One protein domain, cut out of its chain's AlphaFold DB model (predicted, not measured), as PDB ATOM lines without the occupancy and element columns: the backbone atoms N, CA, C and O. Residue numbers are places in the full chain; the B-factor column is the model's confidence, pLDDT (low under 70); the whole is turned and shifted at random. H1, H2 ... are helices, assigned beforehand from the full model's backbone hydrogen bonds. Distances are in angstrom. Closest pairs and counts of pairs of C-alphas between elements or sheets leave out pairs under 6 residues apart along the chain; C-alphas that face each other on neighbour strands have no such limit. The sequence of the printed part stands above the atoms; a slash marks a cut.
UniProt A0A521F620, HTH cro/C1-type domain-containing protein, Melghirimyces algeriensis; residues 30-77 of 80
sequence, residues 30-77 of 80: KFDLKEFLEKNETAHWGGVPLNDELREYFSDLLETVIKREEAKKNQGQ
ATOM      1  N   LYS A  30      35.408  80.190  59.332       69.75
ATOM      2  CA  LYS A  30      35.278  80.367  57.896       69.75
ATOM      3  C   LYS A  30      34.401  79.232  57.399       69.75
ATOM      4  O   LYS A  30      34.833  78.086  57.353       69.75
ATOM      5  N   PHE A  31      33.166  79.562  57.056       78.25
ATOM      6  CA  PHE A  31      32.248  78.614  56.460       78.25
ATOM      7  C   PHE A  31      32.659  78.367  55.006       78.25
ATOM      8  O   PHE A  31      32.530  79.256  54.158       78.25
ATOM      9  N   ASP A  32      33.181  77.175  54.726       86.00
ATOM     10  CA  ASP A  32      33.539  76.770  53.372       86.00
ATOM     11  C   ASP A  32      32.288  76.296  52.618       86.00
ATOM     12  O   ASP A  32      31.742  75.212  52.841       86.00
ATOM     13  N   LEU A  33      31.806  77.155  51.718       84.56
ATOM     14  CA  LEU A  33      30.639  76.878  50.882       84.56
ATOM     15  C   LEU A  33      30.863  75.697  49.930       84.56
ATOM     16  O   LEU A  33      29.899  75.004  49.612       84.56
ATOM     17  N   LYS A  34      32.098  75.465  49.471       86.75
ATOM     18  CA  LYS A  34      32.409  74.374  48.541       86.75
ATOM     19  C   LYS A  34      32.306  73.036  49.264       86.75
ATOM     20  O   LYS A  34      31.571  72.158  48.822       86.75
ATOM     21  N   GLU A  35      32.932  72.935  50.432       87.06
ATOM     22  CA  GLU A  35      32.844  71.759  51.297       87.06
ATOM     23  C   GLU A  35      31.391  71.452  51.694       87.06
ATOM     24  O   GLU A  35      30.966  70.295  51.692       87.06
ATOM     25  N   PHE A  36      30.600  72.486  51.997       86.81
ATOM     26  CA  PHE A  36      29.183  72.320  52.311       86.81
ATOM     27  C   PHE A  36      28.392  71.707  51.145       86.81
ATOM     28  O   PHE A  36      27.604  70.785  51.363       86.81
ATOM     29  N   LEU A  37      28.599  72.191  49.918       86.94
ATOM     30  CA  LEU A  37      27.898  71.685  48.733       86.94
ATOM     31  C   LEU A  37      28.318  70.256  48.367       86.94
ATOM     32  O   LEU A  37      27.479  69.483  47.913       86.94
ATOM     33  N   GLU A  38      29.580  69.889  48.596       84.69
ATOM     34  CA  GLU A  38      30.079  68.526  48.369       84.69
ATOM     35  C   GLU A  38      29.500  67.521  49.374       84.69
ATOM     36  O   GLU A  38      29.219  66.376  49.022       84.69
ATOM     37  N   LYS A  39      29.303  67.937  50.631       85.94
ATOM     38  CA  LYS A  39      28.835  67.054  51.712       85.94
ATOM     39  C   LYS A  39      27.320  66.988  51.859       85.94
ATOM     40  O   LYS A  39      26.822  66.079  52.522       85.94
ATOM     41  N   ASN A  40      26.586  67.959  51.321       82.81
ATOM     42  CA  ASN A  40      25.157  68.091  51.573       82.81
ATOM     43  C   ASN A  40      24.324  67.937  50.299       82.81
ATOM     44  O   ASN A  40      24.058  68.894  49.571       82.81
ATOM     45  N   GLU A  41      23.817  66.722  50.086       81.19
ATOM     46  CA  GLU A  41      22.974  66.412  48.929       81.19
ATOM     47  C   GLU A  41      21.617  67.142  48.937       81.19
ATOM     48  O   GLU A  41      20.948  67.252  47.910       81.19
ATOM     49  N   THR A  42      21.211  67.667  50.097       84.88
ATOM     50  CA  THR A  42      19.934  68.366  50.294       84.88
ATOM     51  C   THR A  42      20.061  69.885  50.200       84.88
ATOM     52  O   THR A  42      19.148  70.604  50.605       84.88
ATOM     53  N   ALA A  43      21.175  70.411  49.687       86.88
ATOM     54  CA  ALA A  43      21.327  71.846  49.488       86.88
ATOM     55  C   ALA A  43      20.288  72.378  48.481       86.88
ATOM     56  O   ALA A  43      20.055  71.786  47.428       86.88
ATOM     57  N   HIS A  44      19.660  73.511  48.804       88.50
ATOM     58  CA  HIS A  44      18.701  74.192  47.934       88.50
ATOM     59  C   HIS A  44      19.111  75.652  47.739       88.50
ATOM     60  O   HIS A  44      19.569  76.305  48.675       88.50
ATOM     61  N   TRP A  45      18.866  76.190  46.546       85.12
ATOM     62  CA  TRP A  45      19.018  77.607  46.233       85.12
ATOM     63  C   TRP A  45      17.669  78.201  45.829       85.12
ATOM     64  O   TRP A  45      17.078  77.800  44.829       85.12
ATOM     65  N   GLY A  46      17.140  79.136  46.623       86.31
ATOM     66  CA  GLY A  46      15.832  79.746  46.342       86.31
ATOM     67  C   GLY A  46      14.675  78.737  46.287       86.31
ATOM     68  O   GLY A  46      13.724  78.937  45.538       86.31
ATOM     69  N   GLY A  47      14.773  77.635  47.038       87.00
ATOM     70  CA  GLY A  47      13.804  76.534  47.013       87.00
ATOM     71  C   GLY A  47      14.024  75.506  45.897       87.00
ATOM     72  O   GLY A  47      13.303  74.515  45.850       87.00
ATOM     73  N   VAL A  48      15.022  75.697  45.029       84.81
ATOM     74  CA  VAL A  48      15.388  74.734  43.982       84.81
ATOM     75  C   VAL A  48      16.487  73.806  44.506       84.81
ATOM     76  O   VAL A  48      17.516  74.312  44.956       84.81
ATOM     77  N   PRO A  49      16.310  72.474  44.477       88.81
ATOM     78  CA  PRO A  49      17.345  71.539  44.903       88.81
ATOM     79  C   PRO A  49      18.568  71.632  43.989       88.81
ATOM     80  O   PRO A  49      18.453  71.596  42.763       88.81
ATOM     81  N   LEU A  50      19.746  71.733  44.597       88.75
ATOM     82  CA  LEU A  50      21.022  71.683  43.897       88.75
ATOM     83  C   LEU A  50      21.366  70.211  43.653       88.75
ATOM     84  O   LEU A  50      21.926  69.554  44.529       88.75
ATOM     85  N   ASN A  51      20.977  69.688  42.488       87.12
ATOM     86  CA  ASN A  51      21.426  68.379  42.003       87.12
ATOM     87  C   ASN A  51      22.904  68.433  41.563       87.12
ATOM     88  O   ASN A  51      23.495  69.511  41.526       87.12
ATOM     89  N   ASP A  52      23.500  67.289  41.229       85.81
ATOM     90  CA  ASP A  52      24.945  67.195  40.971       85.81
ATOM     91  C   ASP A  52      25.421  68.117  39.834       85.81
ATOM     92  O   ASP A  52      26.392  68.850  40.001       85.81
ATOM     93  N   GLU A  53      24.682  68.166  38.721       87.50
ATOM     94  CA  GLU A  53      24.989  69.044  37.581       87.50
ATOM     95  C   GLU A  53      24.911  70.531  37.968       87.50
ATOM     96  O   GLU A  53      25.779  71.335  37.624       87.50
ATOM     97  N   LEU A  54      23.888  70.917  38.736       86.12
ATOM     98  CA  LEU A  54      23.721  72.298  39.177       86.12
ATOM     99  C   LEU A  54      24.762  72.694  40.232       86.12
ATOM    100  O   LEU A  54      25.173  73.855  40.264       86.12
ATOM    101  N   ARG A  55      25.216  71.756  41.077       86.06
ATOM    102  CA  ARG A  55      26.320  71.985  42.025       86.06
ATOM    103  C   ARG A  55      27.629  72.261  41.298       86.06
ATOM    104  O   ARG A  55      28.353  73.172  41.704       86.06
ATOM    105  N   GLU A  56      27.913  71.518  40.232       88.38
ATOM    106  CA  GLU A  56      29.091  71.741  39.391       88.38
ATOM    107  C   GLU A  56      29.027  73.128  38.738       88.38
ATOM    108  O   GLU A  56      29.914  73.954  38.958       88.38
ATOM    109  N   TYR A  57      27.910  73.452  38.074       89.38
ATOM    110  CA  TYR A  57      27.704  74.770  37.465       89.38
ATOM    111  C   TYR A  57      27.855  75.922  38.471       89.38
ATOM    112  O   TYR A  57      28.479  76.948  38.185       89.38
ATOM    113  N   PHE A  58      27.275  75.770  39.662       88.00
ATOM    114  CA  PHE A  58      27.346  76.779  40.712       88.00
ATOM    115  C   PHE A  58      28.780  76.967  41.228       88.00
ATOM    116  O   PHE A  58      29.210  78.102  41.445       88.00
ATOM    117  N   SER A  59      29.534  75.874  41.373       88.75
ATOM    118  CA  SER A  59      30.937  75.911  41.794       88.75
ATOM    119  C   SER A  59      31.805  76.631  40.764       88.75
ATOM    120  O   SER A  59      32.530  77.562  41.121       88.75
ATOM    121  N   ASP A  60      31.659  76.298  39.482       90.69
ATOM    122  CA  ASP A  60      32.393  76.941  38.386       90.69
ATOM    123  C   ASP A  60      32.109  78.445  38.286       90.69
ATOM    124  O   ASP A  60      33.018  79.263  38.081       90.69
ATOM    125  N   LEU A  61      30.838  78.831  38.459       92.12
ATOM    126  CA  LEU A  61      30.418  80.229  38.489       92.12
ATOM    127  C   LEU A  61      31.137  80.982  39.616       92.12
ATOM    128  O   LEU A  61      31.732  82.036  39.371       92.12
ATOM    129  N   LEU A  62      31.091  80.449  40.841       91.06
ATOM    130  CA  LEU A  62      31.720  81.081  41.998       91.06
ATOM    131  C   LEU A  62      33.237  81.165  41.839       91.06
ATOM    132  O   LEU A  62      33.806  82.232  42.066       91.06
ATOM    133  N   GLU A  63      33.892  80.097  41.383       91.50
ATOM    134  CA  GLU A  63      35.335  80.100  41.132       91.50
ATOM    135  C   GLU A  63      35.733  81.166  40.103       91.50
ATOM    136  O   GLU A  63      36.727  81.875  40.282       91.50
ATOM    137  N   THR A  64      34.941  81.329  39.042       92.88
ATOM    138  CA  THR A  64      35.167  82.364  38.025       92.88
ATOM    139  C   THR A  64      35.056  83.770  38.618       92.88
ATOM    140  O   THR A  64      35.894  84.635  38.343       92.88
ATOM    141  N   VAL A  65      34.038  84.011  39.450       91.50
ATOM    142  CA  VAL A  65      33.830  85.304  40.115       91.50
ATOM    143  C   VAL A  65      34.968  85.601  41.093       91.50
ATOM    144  O   VAL A  65      35.510  86.707  41.066       91.50
ATOM    145  N   ILE A  66      35.385  84.618  41.893       91.38
ATOM    146  CA  ILE A  66      36.482  84.758  42.858       91.38
ATOM    147  C   ILE A  66      37.788  85.114  42.141       91.38
ATOM    148  O   ILE A  66      38.397  86.132  42.468       91.38
ATOM    149  N   LYS A  67      38.167  84.364  41.096       91.88
ATOM    150  CA  LYS A  67      39.371  84.644  40.287       91.88
ATOM    151  C   LYS A  67      39.366  86.068  39.730       91.88
ATOM    152  O   LYS A  67      40.397  86.741  39.704       91.88
ATOM    153  N   ARG A  68      38.202  86.554  39.288       91.94
ATOM    154  CA  ARG A  68      38.055  87.926  38.783       91.94
ATOM    155  C   ARG A  68      38.271  88.971  39.880       91.94
ATOM    156  O   ARG A  68      38.886  90.001  39.608       91.94
ATOM    157  N   GLU A  69      37.768  88.739  41.087       90.25
ATOM    158  CA  GLU A  69      37.967  89.643  42.226       90.25
ATOM    159  C   GLU A  69      39.422  89.647  42.714       90.25
ATOM    160  O   GLU A  69      39.979  90.712  42.983       90.25
ATOM    161  N   GLU A  70      40.079  88.489  42.747       90.06
ATOM    162  CA  GLU A  70      41.511  88.377  43.051       90.06
ATOM    163  C   GLU A  70      42.372  89.117  42.019       90.06
ATOM    164  O   GLU A  70      43.256  89.893  42.386       90.06
ATOM    165  N   ALA A  71      42.067  88.966  40.726       88.62
ATOM    166  CA  ALA A  71      42.772  89.673  39.658       88.62
ATOM    167  C   ALA A  71      42.651  91.203  39.785       88.62
ATOM    168  O   ALA A  71      43.629  91.916  39.562       88.62
ATOM    169  N   LYS A  72      41.480  91.720  40.185       86.25
ATOM    170  CA  LYS A  72      41.287  93.157  40.446       86.25
ATOM    171  C   LYS A  72      42.089  93.639  41.654       86.25
ATOM    172  O   LYS A  72      42.688  94.708  41.586       86.25
ATOM    173  N   LYS A  73      42.118  92.865  42.746       80.25
ATOM    174  CA  LYS A  73      42.903  93.206  43.946       80.25
ATOM    175  C   LYS A  73      44.397  93.294  43.632       80.25
ATOM    176  O   LYS A  73      45.041  94.258  44.033       80.25
ATOM    177  N   ASN A  74      44.914  92.357  42.840       71.75
ATOM    178  CA  ASN A  74      46.327  92.328  42.458       71.75
ATOM    179  C   ASN A  74      46.723  93.485  41.517       71.75
ATOM    180  O   ASN A  74      47.869  93.918  41.538       71.75
ATOM    181  N   GLN A  75      45.788  94.025  40.726       64.19
ATOM    182  CA  GLN A  75      46.026  95.200  39.870       64.19
ATOM    183  C   GLN A  75      45.990  96.537  40.633       64.19
ATOM    184  O   GLN A  75      46.540  97.525  40.157       64.19
ATOM    185  N   GLY A  76      45.365  96.583  41.814       59.25
ATOM    186  CA  GLY A  76      45.333  97.772  42.674       59.25
ATOM    187  C   GLY A  76      46.560  97.946  43.579       59.25
ATOM    188  O   GLY A  76      46.712  99.010  44.165       59.25
ATOM    189  N   GLN A  77      47.428  96.932  43.699       54.12
ATOM    190  CA  GLN A  77      48.618  96.937  44.570       54.12
ATOM    191  C   GLN A  77      49.944  97.245  43.847       54.12
ATOM    192  O   GLN A  77      50.991  97.246  44.481       54.12
TER     193      GLN A  77
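What this domain is: This is residues 30 to 77 of the 80 residues of the protein "HTH cro/C1-type domain-containing protein" of Melghirimyces algeriensis (UniProt A0A521F620). A short helix, H1, runs beside the first part of one long straight helix, H2, and a long looped link at one end joins them. Residues 64 to 77, of which 64 to 76 belong to H2, stand free and stick out from this small body like an arm, which makes the length of the whole. The printed part has 48 residues, with two named helices in the order H1, H2 and no named strand; the class is all helix. It is loose, with a radius of gyration of the C-alphas of 13.4 A, and elongated, spanning 41 by 21 by 16 A.

Where its parts are: Start at C-alpha 30, at (35.278, 80.367, 57.896), and go on to C-alpha 33 at (30.639, 76.878, 50.882), where H1 begins. H1 holds residues 33 to 39 and is 10.0 A from first to last C-alpha. After the link, find C-alpha 52 at (24.945, 67.195, 40.971); from there H2, residues 52 to 76, runs 36.8 A to C-alpha 76 at (45.333, 97.772, 42.674).

How they stand to each other: Look at Leu 37 and Arg 55, whose C-alphas, 6.9 A apart, are the closest of H1 and H2. The two helices are close but not clearly touching, with 2 pairs of C-alphas within 8 A. They run opposite ways at a shallow tilt of 23 degrees. In the link, residues 44 to 45 form a short antiparallel pairing with residues 48 to 49. In H1 and H2 every O i to N i+4 pair is within hydrogen-bond range.

The domain as a whole: The two C-alphas farthest apart are those of Thr 42 and Gln 77, at 40.9 A. Without residues 64 to 77, the body spans 24 by 17 by 16 A. The link from H1 to H2, residues 40 to 51, is long, and the printed part has no cut. The mean pLDDT of the printed part is 85.0; look for values under 70 at residue 30 and residues 75 to 77.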